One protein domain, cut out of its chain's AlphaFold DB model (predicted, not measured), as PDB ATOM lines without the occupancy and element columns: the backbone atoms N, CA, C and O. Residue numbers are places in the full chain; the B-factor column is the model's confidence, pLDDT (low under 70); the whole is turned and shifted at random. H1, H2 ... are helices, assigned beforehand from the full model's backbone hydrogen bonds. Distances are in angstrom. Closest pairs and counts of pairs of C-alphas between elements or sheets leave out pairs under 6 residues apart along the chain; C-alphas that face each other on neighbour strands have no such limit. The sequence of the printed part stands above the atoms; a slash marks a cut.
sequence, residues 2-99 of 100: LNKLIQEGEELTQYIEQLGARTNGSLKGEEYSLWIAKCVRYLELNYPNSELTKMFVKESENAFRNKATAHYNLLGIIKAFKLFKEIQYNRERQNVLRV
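Overview. This is residues 2 to 99 of the 100 residues of an uncharacterized protein of Tissierellia bacterium (UniProt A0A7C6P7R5). The long helix H4 is one of four helices in an up-and-down bundle, and its far part, residues 83 to 98, sticks out beyond the bundle as an arm, with Val 99 at the tip. In the bundle H1, H2, H3 and the first part of H4 run side by side, each against the one before it in the chain, and H1 and H3 stand at opposite corners. The printed part has 98 residues with four named helices, in the order H1, H2, H3, H4, and no named strand; the class is all helix. The whole is loose, with a radius of gyration of the C-alphas of 15.9 A, and spans 61 by 24 by 17 A, the arm of H4 making much of the length.

Arrangement. Start at H4, residues 67 to 98, and look at its residues 70 to 81, which alone touch H3, residues 51 to 61; the closest C-alphas, those of Phe 56 and Leu 74, are 6.0 A apart, at a shallow tilt of 15 degrees, opposite ways. With residues 68 to 82 alone H4 touches H1, residues 2 to 21; there the closest C-alphas are those of Gly 9 and Leu 75, 6.2 A apart, at a shallow tilt of 29 degrees, opposite ways. H2, residues 29 to 46, touches H1, with the C-alphas of Leu 5 and Cys 39 closest at 6.6 A. H2 touches H3 with its residues 36 to 44 alone, the C-alphas of Leu 43 and Thr 53 coming closest at 5.8 A. H2 and H4 run the same way and are close but not clearly touching: their closest C-alphas, those of Cys 39 and Ile 78, are 7.8 A apart. H1 and H3 are apart. H1 and H2, H2 and H3, and H3 and H4 are helical hairpins. In H1, H2 and H3 every O i to N i+4 pair is within hydrogen-bond range; in H4 27 of 28 are.

Along the chain. Find C-alpha 67 at (-45.009, -31.817, 61.585); from there H4 runs 47.1 A to C-alpha 98 at (-31.700, -29.567, 16.443). H1 begins at C-alpha 2, (-43.052, -22.004, 42.742), and runs 29.2 A to C-alpha 21. H2 measures 25.9 A from C-alpha 29 to C-alpha 46, and H3 measures 15.8 A from C-alpha 51 to C-alpha 61.

Size, cuts and confidence. The two C-alphas farthest apart are those of Asn 24 and Val 99, 60.6 A. Without residues 83 to 99, which stand free, the body spans 41 by 24 by 19 A. The printed part has no cut; the links from H2 to H3 and from H3 to H4 are tight, and the link from H1 to H2, 7 residues, is short. The mean pLDDT of the printed part is 82.9; look for values under 70 at residues 19 to 28, 64, 89, 91 and 94 to 99.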
ATOM      1  N   LEU A   2     -43.784 -20.841  42.190       92.12
ATOM      2  CA  LEU A   2     -43.052 -22.004  42.742       92.12
ATOM      3  C   LEU A   2     -41.829 -21.650  43.615       92.12
ATOM      4  O   LEU A   2     -41.746 -22.107  44.745       92.12
ATOM      5  N   ASN A   3     -40.924 -20.787  43.135       93.69
ATOM      6  CA  ASN A   3     -39.751 -20.364  43.920       93.69
ATOM      7  C   ASN A   3     -40.126 -19.679  45.245       93.69
ATOM      8  O   ASN A   3     -39.439 -19.871  46.236       93.69
ATOM      9  N   LYS A   4     -41.234 -18.924  45.268       94.81
ATOM     10  CA  LYS A   4     -41.733 -18.276  46.487       94.81
ATOM     11  C   LYS A   4     -42.235 -19.316  47.492       94.81
ATOM     12  O   LYS A   4     -41.933 -19.207  48.666       94.81
ATOM     13  N   LEU A   5     -42.947 -20.343  47.025       95.81
ATOM     14  CA  LEU A   5     -43.416 -21.442  47.879       95.81
ATOM     15  C   LEU A   5     -42.255 -22.262  48.455       95.81
ATOM     16  O   LEU A   5     -42.313 -22.675  49.609       95.81
ATOM     17  N   ILE A   6     -41.197 -22.473  47.664       95.56
ATOM     18  CA  ILE A   6     -39.963 -23.115  48.137       95.56
ATOM     19  C   ILE A   6     -39.312 -22.262  49.229       95.56
ATOM     20  O   ILE A   6     -39.003 -22.795  50.287       95.56
ATOM     21  N   GLN A   7     -39.162 -20.957  48.994       95.62
ATOM     22  CA  GLN A   7     -38.572 -20.036  49.962       95.62
ATOM     23  C   GLN A   7     -39.376 -19.980  51.271       95.62
ATOM     24  O   GLN A   7     -38.796 -20.149  52.337       95.62
ATOM     25  N   GLU A   8     -40.704 -19.826  51.203       93.94
ATOM     26  CA  GLU A   8     -41.579 -19.857  52.390       93.94
ATOM     27  C   GLU A   8     -41.400 -21.174  53.178       93.94
ATOM     28  O   GLU A   8     -41.362 -21.176  54.406       93.94
ATOM     29  N   GLY A   9     -41.231 -22.303  52.479       92.69
ATOM     30  CA  GLY A   9     -40.956 -23.595  53.110       92.69
ATOM     31  C   GLY A   9     -39.570 -23.679  53.761       92.69
ATOM     32  O   GLY A   9     -39.425 -24.283  54.819       92.69
ATOM     33  N   GLU A  10     -38.546 -23.063  53.172       93.75
ATOM     34  CA  GLU A  10     -37.197 -22.993  53.751       93.75
ATOM     35  C   GLU A  10     -37.146 -22.096  54.996       93.75
ATOM     36  O   GLU A  10     -36.490 -22.446  55.977       93.75
ATOM     37  N   GLU A  11     -37.882 -20.986  55.001       91.19
ATOM     38  CA  GLU A  11     -38.042 -20.115  56.175       91.19
ATOM     39  C   GLU A  11     -38.723 -20.870  57.332       91.19
ATOM     40  O   GLU A  11     -38.276 -20.807  58.481       91.19
ATOM     41  N   LEU A  12     -39.746 -21.675  57.025       88.94
ATOM     42  CA  LEU A  12     -40.380 -22.567  57.997       88.94
ATOM     43  C   LEU A  12     -39.412 -23.639  58.523       88.94
ATOM     44  O   LEU A  12     -39.451 -23.942  59.715       88.94
ATOM     45  N   THR A  13     -38.508 -24.173  57.690       87.44
ATOM     46  CA  THR A  13     -37.455 -25.107  58.140       87.44
ATOM     47  C   THR A  13     -36.568 -24.472  59.204       87.44
ATOM     48  O   THR A  13     -36.362 -25.064  60.261       87.44
ATOM     49  N   GLN A  14     -36.088 -23.248  58.961       84.12
ATOM     50  CA  GLN A  14     -35.243 -22.529  59.919       84.12
ATOM     51  C   GLN A  14     -35.965 -22.332  61.255       84.12
ATOM     52  O   GLN A  14     -35.362 -22.483  62.318       84.12
ATOM     53  N   TYR A  15     -37.267 -22.044  61.211       78.38
ATOM     54  CA  TYR A  15     -38.085 -21.929  62.411       78.38
ATOM     55  C   TYR A  15     -38.208 -23.269  63.150       78.38
ATOM     56  O   TYR A  15     -37.985 -23.322  64.357       78.38
ATOM     57  N   ILE A  16     -38.489 -24.367  62.442       76.19
ATOM     58  CA  ILE A  16     -38.576 -25.720  63.021       76.19
ATOM     59  C   ILE A  16     -37.269 -26.111  63.718       76.19
ATOM     60  O   ILE A  16     -37.300 -26.594  64.850       76.19
ATOM     61  N   GLU A  17     -36.129 -25.868  63.080       77.81
ATOM     62  CA  GLU A  17     -34.806 -26.192  63.622       77.81
ATOM     63  C   GLU A  17     -34.468 -25.341  64.856       77.81
ATOM     64  O   GLU A  17     -33.978 -25.862  65.861       77.81
ATOM     65  N   GLN A  18     -34.810 -24.049  64.842       73.75
ATOM     66  CA  GLN A  18     -34.634 -23.159  65.995       73.75
ATOM     67  C   GLN A  18     -35.525 -23.541  67.185       73.75
ATOM     68  O   GLN A  18     -35.092 -23.425  68.336       73.75
ATOM     69  N   LEU A  19     -36.754 -24.005  66.935       68.25
ATOM     70  CA  LEU A  19     -37.647 -24.511  67.980       68.25
ATOM     71  C   LEU A  19     -37.198 -25.881  68.505       68.25
ATOM     72  O   LEU A  19     -37.303 -26.126  69.700       68.25
ATOM     73  N   GLY A  20     -36.647 -26.758  67.663       62.41
ATOM     74  CA  GLY A  20     -36.047 -28.020  68.114       62.41
ATOM     75  C   GLY A  20     -34.869 -27.808  69.074       62.41
ATOM     76  O   GLY A  20     -34.703 -28.566  70.026       62.41
ATOM     77  N   ALA A  21     -34.095 -26.735  68.875       57.41
ATOM     78  CA  ALA A  21     -33.004 -26.330  69.764       57.41
ATOM     79  C   ALA A  21     -33.476 -25.619  71.051       57.41
ATOM     80  O   ALA A  21     -32.733 -25.552  72.032       57.41
ATOM     81  N   ARG A  22     -34.700 -25.075  71.069       55.41
ATOM     82  CA  ARG A  22     -35.315 -24.408  72.226       55.41
ATOM     83  C   ARG A  22     -36.554 -25.190  72.645       55.41
ATOM     84  O   ARG A  22     -37.635 -24.935  72.135       55.41
ATOM     85  N   THR A  23     -36.390 -26.094  73.607       51.03
ATOM     86  CA  THR A  23     -37.313 -27.144  74.101       51.03
ATOM     87  C   THR A  23     -38.808 -26.825  74.322       51.03
ATOM     88  O   THR A  23     -39.537 -27.730  74.700       51.03
ATOM     89  N   ASN A  24     -39.314 -25.617  74.054       50.66
ATOM     90  CA  ASN A  24     -40.722 -25.222  74.207       50.66
ATOM     91  C   ASN A  24     -41.303 -24.459  72.998       50.66
ATOM     92  O   ASN A  24     -42.311 -23.760  73.111       50.66
ATOM     93  N   GLY A  25     -40.674 -24.554  71.830       51.75
ATOM     94  CA  GLY A  25     -41.147 -23.879  70.634       51.75
ATOM     95  C   GLY A  25     -42.336 -24.566  69.958       51.75
ATOM     96  O   GLY A  25     -42.165 -25.620  69.351       51.75
ATOM     97  N   SER A  26     -43.534 -23.970  69.987       56.84
ATOM     98  CA  SER A  26     -44.638 -24.452  69.145       56.84
ATOM     99  C   SER A  26     -44.482 -23.917  67.724       56.84
ATOM    100  O   SER A  26     -44.475 -22.705  67.514       56.84
ATOM    101  N   LEU A  27     -44.413 -24.816  66.742       62.19
ATOM    102  CA  LEU A  27     -44.545 -24.487  65.322       62.19
ATOM    103  C   LEU A  27     -45.791 -23.605  65.142       62.19
ATOM    104  O   LEU A  27     -46.870 -24.011  65.587       62.19
ATOM    105  N   LYS A  28     -45.661 -22.423  64.523       67.19
ATOM    106  CA  LYS A  28     -46.794 -21.532  64.239       67.19
ATOM    107  C   LYS A  28     -47.746 -22.254  63.286       67.19
ATOM    108  O   LYS A  28     -47.559 -22.259  62.073       67.19
ATOM    109  N   GLY A  29     -48.727 -22.948  63.862       73.94
ATOM    110  CA  GLY A  29     -49.570 -23.903  63.142       73.94
ATOM    111  C   GLY A  29     -50.341 -23.264  61.992       73.94
ATOM    112  O   GLY A  29     -50.549 -23.915  60.974       73.94
ATOM    113  N   GLU A  30     -50.703 -21.989  62.132       83.44
ATOM    114  CA  GLU A  30     -51.364 -21.204  61.092       83.44
ATOM    115  C   GLU A  30     -50.457 -20.963  59.878       83.44
ATOM    116  O   GLU A  30     -50.853 -21.284  58.761       83.44
ATOM    117  N   GLU A  31     -49.225 -20.481  60.081       86.31
ATOM    118  CA  GLU A  31     -48.274 -20.216  58.988       86.31
ATOM    119  C   GLU A  31     -47.952 -21.496  58.205       86.31
ATOM    120  O   GLU A  31     -47.966 -21.494  56.973       86.31
ATOM    121  N   TYR A  32     -47.745 -22.609  58.913       86.88
ATOM    122  CA  TYR A  32     -47.494 -23.908  58.288       86.88
ATOM    123  C   TYR A  32     -48.703 -24.416  57.489       86.88
ATOM    124  O   TYR A  32     -48.561 -24.839  56.343       86.88
ATOM    125  N   SER A  33     -49.909 -24.321  58.057       88.88
ATOM    126  CA  SER A  33     -51.142 -24.732  57.369       88.88
ATOM    127  C   SER A  33     -51.410 -23.875  56.134       88.88
ATOM    128  O   SER A  33     -51.810 -24.387  55.088       88.88
ATOM    129  N   LEU A  34     -51.150 -22.570  56.231       92.38
ATOM    130  CA  LEU A  34     -51.305 -21.640  55.123       92.38
ATOM    131  C   LEU A  34     -50.300 -21.935  54.004       92.38
ATOM    132  O   LEU A  34     -50.670 -21.907  52.830       92.38
ATOM    133  N   TRP A  35     -49.049 -22.244  54.348       94.50
ATOM    134  CA  TRP A  35     -48.046 -22.675  53.377       94.50
ATOM    135  C   TRP A  35     -48.488 -23.942  52.636       94.50
ATOM    136  O   TRP A  35     -48.499 -23.951  51.404       94.50
ATOM    137  N   ILE A  36     -48.954 -24.965  53.358       94.25
ATOM    138  CA  ILE A  36     -49.501 -26.188  52.752       94.25
ATOM    139  C   ILE A  36     -50.641 -25.857  51.779       94.25
ATOM    140  O   ILE A  36     -50.610 -26.297  50.629       94.25
ATOM    141  N   ALA A  37     -51.617 -25.050  52.201       94.94
ATOM    142  CA  ALA A  37     -52.770 -24.696  51.376       94.94
ATOM    143  C   ALA A  37     -52.366 -23.952  50.090       94.94
ATOM    144  O   ALA A  37     -52.870 -24.257  49.004       94.94
ATOM    145  N   LYS A  38     -51.416 -23.011  50.182       96.31
ATOM    146  CA  LYS A  38     -50.853 -22.316  49.013       96.31
ATOM    147  C   LYS A  38     -50.188 -23.296  48.046       96.31
ATOM    148  O   LYS A  38     -50.370 -23.175  46.833       96.31
ATOM    149  N   CYS A  39     -49.431 -24.258  48.573       96.31
ATOM    150  CA  CYS A  39     -48.761 -25.283  47.782       96.31
ATOM    151  C   CYS A  39     -49.765 -26.182  47.061       96.31
ATOM    152  O   CYS A  39     -49.677 -26.300  45.840       96.31
ATOM    153  N   VAL A  40     -50.756 -26.732  47.771       95.38
ATOM    154  CA  VAL A  40     -51.826 -27.551  47.175       95.38
ATOM    155  C   VAL A  40     -52.514 -26.783  46.050       95.38
ATOM    156  O   VAL A  40     -52.533 -27.247  44.911       95.38
ATOM    157  N   ARG A  41     -52.965 -25.551  46.322       95.81
ATOM    158  CA  ARG A  41     -53.657 -24.736  45.320       95.81
ATOM    159  C   ARG A  41     -52.798 -24.472  44.085       95.81
ATOM    160  O   ARG A  41     -53.301 -24.516  42.963       95.81
ATOM    161  N   TYR A  42     -51.513 -24.176  44.267       95.62
ATOM    162  CA  TYR A  42     -50.596 -23.966  43.150       95.62
ATOM    163  C   TYR A  42     -50.396 -25.247  42.327       95.62
ATOM    164  O   TYR A  42     -50.435 -25.186  41.095       95.62
ATOM    165  N   LEU A  43     -50.195 -26.391  42.983       94.88
ATOM    166  CA  LEU A  43     -49.941 -27.664  42.314       94.88
ATOM    167  C   LEU A  43     -51.168 -28.176  41.556       94.88
ATOM    168  O   LEU A  43     -51.025 -28.604  40.416       94.88
ATOM    169  N   GLU A  44     -52.367 -28.056  42.119       94.00
ATOM    170  CA  GLU A  44     -53.607 -28.437  41.432       94.00
ATOM    171  C   GLU A  44     -53.875 -27.580  40.191       94.00
ATOM    172  O   GLU A  44     -54.314 -28.094  39.168       94.00
ATOM    173  N   LEU A  45     -53.577 -26.277  40.241       93.88
ATOM    174  CA  LEU A  45     -53.800 -25.382  39.101       93.88
ATOM    175  C   LEU A  45     -52.791 -25.580  37.963       93.88
ATOM    176  O   LEU A  45     -53.142 -25.400  36.801       93.88
ATOM    177  N   ASN A  46     -51.535 -25.899  38.284       92.25
ATOM    178  CA  ASN A  46     -50.448 -25.934  37.298       92.25
ATOM    179  C   ASN A  46     -50.052 -27.361  36.890       92.25
ATOM    180  O   ASN A  46     -49.508 -27.560  35.807       92.25
ATOM    181  N   TYR A  47     -50.308 -28.346  37.752       91.56
ATOM    182  CA  TYR A  47     -49.884 -29.738  37.598       91.56
ATOM    183  C   TYR A  47     -50.962 -30.735  38.087       91.56
ATOM    184  O   TYR A  47     -50.631 -31.657  38.840       91.56
ATOM    185  N   PRO A  48     -52.240 -30.608  37.673       89.62
ATOM    186  CA  PRO A  48     -53.364 -31.363  38.252       89.62
ATOM    187  C   PRO A  48     -53.216 -32.889  38.164       89.62
ATOM    188  O   PRO A  48     -53.630 -33.609  39.066       89.62
ATOM    189  N   ASN A  49     -52.588 -33.391  37.098       89.62
ATOM    190  CA  ASN A  49     -52.460 -34.830  36.835       89.62
ATOM    191  C   ASN A  49     -51.087 -35.405  37.218       89.62
ATOM    192  O   ASN A  49     -50.800 -36.559  36.913       89.62
ATOM    193  N   SER A  50     -50.218 -34.608  37.846       91.62
ATOM    194  CA  SER A  50     -48.883 -35.062  38.240       91.62
ATOM    195  C   SER A  50     -48.957 -36.008  39.440       91.62
ATOM    196  O   SER A  50     -49.576 -35.684  40.454       91.62
ATOM    197  N   GLU A  51     -48.254 -37.139  39.371       91.50
ATOM    198  CA  GLU A  51     -48.089 -38.045  40.517       91.50
ATOM    199  C   GLU A  51     -47.459 -37.334  41.724       91.50
ATOM    200  O   GLU A  51     -47.822 -37.607  42.865       91.50
ATOM    201  N   LEU A  52     -46.597 -36.339  41.492       92.06
ATOM    202  CA  LEU A  52     -46.040 -35.515  42.568       92.06
ATOM    203  C   LEU A  52     -47.092 -34.623  43.231       92.06
ATOM    204  O   LEU A  52     -47.002 -34.381  44.429       92.06
ATOM    205  N   THR A  53     -48.092 -34.148  42.482       94.44
ATOM    206  CA  THR A  53     -49.201 -33.371  43.057       94.44
ATOM    207  C   THR A  53     -50.030 -34.263  43.969       94.44
ATOM    208  O   THR A  53     -50.280 -33.899  45.114       94.44
ATOM    209  N   LYS A  54     -50.375 -35.473  43.510       93.75
ATOM    210  CA  LYS A  54     -51.098 -36.467  44.322       93.75
ATOM    211  C   LYS A  54     -50.319 -36.838  45.584       93.75
ATOM    212  O   LYS A  54     -50.887 -36.893  46.672       93.75
ATOM    213  N   MET A  55     -49.011 -37.052  45.446       93.56
ATOM    214  CA  MET A  55     -48.117 -37.348  46.563       93.56
ATOM    215  C   MET A  55     -48.048 -36.186  47.560       93.56
ATOM    216  O   MET A  55     -48.140 -36.425  48.760       93.56
ATOM    217  N   PHE A  56     -47.955 -34.939  47.082       95.06
ATOM    218  CA  PHE A  56     -47.969 -33.754  47.942       95.06
ATOM    219  C   PHE A  56     -49.269 -33.659  48.746       95.06
ATOM    220  O   PHE A  56     -49.223 -33.479  49.960       95.06
ATOM    221  N   VAL A  57     -50.426 -33.816  48.091       93.62
ATOM    222  CA  VAL A  57     -51.739 -33.762  48.753       93.62
ATOM    223  C   VAL A  57     -51.841 -34.842  49.831       93.62
ATOM    224  O   VAL A  57     -52.134 -34.528  50.982       93.62
ATOM    225  N   LYS A  58     -51.491 -36.090  49.506       92.19
ATOM    226  CA  LYS A  58     -51.514 -37.204  50.464       92.19
ATOM    227  C   LYS A  58     -50.594 -36.978  51.670       92.19
ATOM    228  O   LYS A  58     -50.956 -37.285  52.804       92.19
ATOM    229  N   GLU A  59     -49.393 -36.456  51.441       91.56
ATOM    230  CA  GLU A  59     -48.461 -36.150  52.529       91.56
ATOM    231  C   GLU A  59     -48.990 -34.995  53.398       91.56
ATOM    232  O   GLU A  59     -48.856 -35.013  54.623       91.56
ATOM    233  N   SER A  60     -49.673 -34.026  52.781       91.06
ATOM    234  CA  SER A  60     -50.225 -32.861  53.473       91.06
ATOM    235  C   SER A  60     -51.348 -33.207  54.454       91.06
ATOM    236  O   SER A  60     -51.429 -32.613  55.527       91.06
ATOM    237  N   GLU A  61     -52.152 -34.231  54.157       86.88
ATOM    238  CA  GLU A  61     -53.191 -34.746  55.062       86.88
ATOM    239  C   GLU A  61     -52.599 -35.293  56.372       86.88
ATOM    240  O   GLU A  61     -53.215 -35.223  57.437       86.88
ATOM    241  N   ASN A  62     -51.366 -35.801  56.312       80.19
ATOM    242  CA  ASN A  62     -50.656 -36.372  57.454       80.19
ATOM    243  C   ASN A  62     -49.780 -35.349  58.193       80.19
ATOM    244  O   ASN A  62     -49.230 -35.654  59.259       80.19
ATOM    245  N   ALA A  63     -49.697 -34.115  57.685       78.88
ATOM    246  CA  ALA A  63     -48.751 -33.105  58.142       78.88
ATOM    247  C   ALA A  63     -48.943 -32.655  59.594       78.88
ATOM    248  O   ALA A  63     -48.024 -32.109  60.201       78.88
ATOM    249  N   PHE A  64     -50.111 -32.909  60.182       69.69
ATOM    250  CA  PHE A  64     -50.421 -32.523  61.557       69.69
ATOM    251  C   PHE A  64     -49.990 -33.554  62.605       69.69
ATOM    252  O   PHE A  64     -49.843 -33.187  63.771       69.69
ATOM    253  N   ARG A  65     -49.756 -34.818  62.214       70.62
ATOM    254  CA  ARG A  65     -49.352 -35.892  63.142       70.62
ATOM    255  C   ARG A  65     -47.853 -35.886  63.432       70.62
ATOM    256  O   ARG A  65     -47.453 -36.116  64.565       70.62
ATOM    257  N   ASN A  66     -47.032 -35.603  62.422       73.75
ATOM    258  CA  ASN A  66     -45.581 -35.474  62.553       73.75
ATOM    259  C   ASN A  66     -45.094 -34.285  61.715       73.75
ATOM    260  O   ASN A  66     -44.677 -34.436  60.567       73.75
ATOM    261  N   LYS A  67     -45.197 -33.086  62.302       73.12
ATOM    262  CA  LYS A  67     -45.009 -31.817  61.585       73.12
ATOM    263  C   LYS A  67     -43.619 -31.670  60.971       73.12
ATOM    264  O   LYS A  67     -43.520 -31.208  59.845       73.12
ATOM    265  N   ALA A  68     -42.565 -32.076  61.680       78.94
ATOM    266  CA  ALA A  68     -41.195 -31.911  61.201       78.94
ATOM    267  C   ALA A  68     -40.898 -32.828  60.005       78.94
ATOM    268  O   ALA A  68     -40.483 -32.350  58.954       78.94
ATOM    269  N   THR A  69     -41.160 -34.134  60.127       83.75
ATOM    270  CA  THR A  69     -40.929 -35.074  59.018       83.75
ATOM    271  C   THR A  69     -41.802 -34.743  57.810       83.75
ATOM    272  O   THR A  69     -41.298 -34.696  56.690       83.75
ATOM    273  N   ALA A  70     -43.086 -34.447  58.033       86.88
ATOM    274  CA  ALA A  70     -43.984 -34.068  56.950       86.88
ATOM    275  C   ALA A  70     -43.526 -32.781  56.252       86.88
ATOM    276  O   ALA A  70     -43.581 -32.704  55.028       86.88
ATOM    277  N   HIS A  71     -43.015 -31.798  57.001       89.81
ATOM    278  CA  HIS A  71     -42.480 -30.563  56.428       89.81
ATOM    279  C   HIS A  71     -41.338 -30.839  55.451       89.81
ATOM    280  O   HIS A  71     -41.384 -30.386  54.307       89.81
ATOM    281  N   TYR A  72     -40.343 -31.629  55.861       90.50
ATOM    282  CA  TYR A  72     -39.221 -31.977  54.987       90.50
ATOM    283  C   TYR A  72     -39.673 -32.757  53.746       90.50
ATOM    284  O   TYR A  72     -39.196 -32.472  52.644       90.50
ATOM    285  N   ASN A  73     -40.625 -33.683  53.891       92.69
ATOM    286  CA  ASN A  73     -41.180 -34.436  52.765       92.69
ATOM    287  C   ASN A  73     -41.899 -33.514  51.769       92.69
ATOM    288  O   ASN A  73     -41.604 -33.536  50.573       92.69
ATOM    289  N   LEU A  74     -42.791 -32.651  52.259       94.75
ATOM    290  CA  LEU A  74     -43.523 -31.678  51.446       94.75
ATOM    291  C   LEU A  74     -42.568 -30.709  50.739       94.75
ATOM    292  O   LEU A  74     -42.700 -30.470  49.534       94.75
ATOM    293  N   LEU A  75     -41.558 -30.199  51.452       95.00
ATOM    294  CA  LEU A  75     -40.545 -29.315  50.882       95.00
ATOM    295  C   LEU A  75     -39.717 -30.024  49.797       95.00
ATOM    296  O   LEU A  75     -39.413 -29.436  48.756       95.00
ATOM    297  N   GLY A  76     -39.378 -31.297  50.003       95.19
ATOM    298  CA  GLY A  76     -38.697 -32.123  49.007       95.19
ATOM    299  C   GLY A  76     -39.520 -32.280  47.728       95.19
ATOM    300  O   GLY A  76     -39.011 -32.048  46.628       95.19
ATOM    301  N   ILE A  77     -40.813 -32.587  47.864       95.00
ATOM    302  CA  ILE A  77     -41.727 -32.740  46.724       95.00
ATOM    303  C   ILE A  77     -41.849 -31.425  45.943       95.00
ATOM    304  O   ILE A  77     -41.737 -31.424  44.716       95.00
ATOM    305  N   ILE A  78     -42.026 -30.284  46.618       94.81
ATOM    306  CA  ILE A  78     -42.174 -29.004  45.912       94.81
ATOM    307  C   ILE A  78     -40.872 -28.552  45.235       94.81
ATOM    308  O   ILE A  78     -40.911 -27.981  44.144       94.81
ATOM    309  N   LYS A  79     -39.707 -28.876  45.810       94.62
ATOM    310  CA  LYS A  79     -38.404 -28.675  45.156       94.62
ATOM    311  C   LYS A  79     -38.234 -29.571  43.931       94.62
ATOM    312  O   LYS A  79     -37.680 -29.115  42.931       94.62
ATOM    313  N   ALA A  80     -38.761 -30.796  43.949       93.56
ATOM    314  CA  ALA A  80     -38.721 -31.682  42.788       93.56
ATOM    315  C   ALA A  80     -39.417 -31.051  41.569       93.56
ATOM    316  O   ALA A  80     -38.878 -31.107  40.465       93.56
ATOM    317  N   PHE A  81     -40.543 -30.348  41.753       90.81
ATOM    318  CA  PHE A  81     -41.205 -29.620  40.657       90.81
ATOM    319  C   PHE A  81     -40.306 -28.584  39.972       90.81
ATOM    320  O   PHE A  81     -40.450 -28.353  38.769       90.81
ATOM    321  N   LYS A  82     -39.361 -27.972  40.699       89.25
ATOM    322  CA  LYS A  82     -38.383 -27.047  40.111       89.25
ATOM    323  C   LYS A  82     -37.442 -27.789  39.161       89.25
ATOM    324  O   LYS A  82     -37.285 -27.363  38.020       89.25
ATOM    325  N   LEU A  83     -36.912 -28.934  39.596       86.00
ATOM    326  CA  LEU A  83     -36.046 -29.789  38.778       86.00
ATOM    327  C   LEU A  83     -36.767 -30.288  37.522       86.00
ATOM    328  O   LEU A  83     -36.222 -30.198  36.425       86.00
ATOM    329  N   PHE A  84     -38.014 -30.754  37.644       83.06
ATOM    330  CA  PHE A  84     -38.789 -31.203  36.481       83.06
ATOM    331  C   PHE A  84     -39.013 -30.084  35.465       83.06
ATOM    332  O   PHE A  84     -38.862 -30.308  34.263       83.06
ATOM    333  N   LYS A  85     -39.310 -28.869  35.937       78.06
ATOM    334  CA  LYS A  85     -39.496 -27.708  35.064       78.06
ATOM    335  C   LYS A  85     -38.201 -27.312  34.347       78.06
ATOM    336  O   LYS A  85     -38.237 -27.007  33.157       78.06
ATOM    337  N   GLU A  86     -37.065 -27.352  35.040       76.94
ATOM    338  CA  GLU A  86     -35.744 -27.090  34.453       76.94
ATOM    339  C   GLU A  86     -35.360 -28.152  33.410       76.94
ATOM    340  O   GLU A  86     -34.910 -27.813  32.315       76.94
ATOM    341  N   ILE A  87     -35.601 -29.434  33.701       75.06
ATOM    342  CA  ILE A  87     -35.353 -30.539  32.761       75.06
ATOM    343  C   ILE A  87     -36.228 -30.399  31.511       75.06
ATOM    344  O   ILE A  87     -35.726 -30.567  30.397       75.06
ATOM    345  N   GLN A  88     -37.517 -30.081  31.669       73.00
ATOM    346  CA  GLN A  88     -38.426 -29.881  30.540       73.00
ATOM    347  C   GLN A  88     -37.973 -28.709  29.659       73.00
ATOM    348  O   GLN A  88     -37.821 -28.882  28.451       73.00
ATOM    349  N   TYR A  89     -37.664 -27.559  30.263       69.69
ATOM    350  CA  TYR A  89     -37.162 -26.386  29.545       69.69
ATOM    351  C   TYR A  89     -35.881 -26.691  28.754       69.69
ATOM    352  O   TYR A  89     -35.744 -26.313  27.590       69.69
ATOM    353  N   ASN A  90     -34.945 -27.431  29.356       70.00
ATOM    354  CA  ASN A  90     -33.698 -27.809  28.694       70.00
ATOM    355  C   ASN A  90     -33.927 -28.766  27.514       70.00
ATOM    356  O   ASN A  90     -33.264 -28.626  26.484       70.00
ATOM    357  N   ARG A  91     -34.882 -29.700  27.620       68.88
ATOM    358  CA  ARG A  91     -35.269 -30.588  26.509       68.88
ATOM    359  C   ARG A  91     -35.892 -29.817  25.350       68.88
ATOM    360  O   ARG A  91     -35.516 -30.041  24.203       68.88
ATOM    361  N   GLU A  92     -36.803 -28.891  25.638       73.75
ATOM    362  CA  GLU A  92     -37.437 -28.044  24.621       73.75
ATOM    363  C   GLU A  92     -36.391 -27.195  23.883       73.75
ATOM    364  O   GLU A  92     -36.372 -27.177  22.653       73.75
ATOM    365  N   ARG A  93     -35.437 -26.591  24.606       70.75
ATOM    366  CA  ARG A  93     -34.319 -25.852  23.992       70.75
ATOM    367  C   ARG A  93     -33.433 -26.718  23.101       70.75
ATOM    368  O   ARG A  93     -33.048 -26.271  22.023       70.75
ATOM    369  N   GLN A  94     -33.089 -27.929  23.537       66.31
ATOM    370  CA  GLN A  94     -32.284 -28.847  22.726       66.31
ATOM    371  C   GLN A  94     -33.022 -29.302  21.464       66.31
ATOM    372  O   GLN A  94     -32.388 -29.450  20.423       66.31
ATOM    373  N   ASN A  95     -34.342 -29.485  21.532       65.25
ATOM    374  CA  ASN A  95     -35.146 -29.806  20.355       65.25
ATOM    375  C   ASN A  95     -35.196 -28.639  19.363       65.25
ATOM    376  O   ASN A  95     -35.016 -28.873  18.175       65.25
ATOM    377  N   VAL A  96     -35.359 -27.394  19.824       64.38
ATOM    378  CA  VAL A  96     -35.327 -26.216  18.936       64.38
ATOM    379  C   VAL A  96     -33.976 -26.097  18.226       64.38
ATOM    380  O   VAL A  96     -33.941 -25.902  17.019       64.38
ATOM    381  N   LEU A  97     -32.861 -26.285  18.938       61.19
ATOM    382  CA  LEU A  97     -31.512 -26.197  18.359       61.19
ATOM    383  C   LEU A  97     -31.157 -27.337  17.390       61.19
ATOM    384  O   LEU A  97     -30.182 -27.209  16.666       61.19
ATOM    385  N   ARG A  98     -31.895 -28.454  17.393       58.81
ATOM    386  CA  ARG A  98     -31.700 -29.567  16.443       58.81
ATOM    387  C   ARG A  98     -32.495 -29.411  15.147       58.81
ATOM    388  O   ARG A  98     -32.285 -30.190  14.224       58.81
ATOM    389  N   VAL A  99     -33.453 -28.487  15.115       58.53
ATOM    390  CA  VAL A  99     -34.363 -28.267  13.978       58.53
ATOM    391  C   VAL A  99     -33.871 -27.126  13.067       58.53
ATOM    392  O   VAL A  99     -34.435 -26.914  11.997       58.53
TER     393      VAL A  99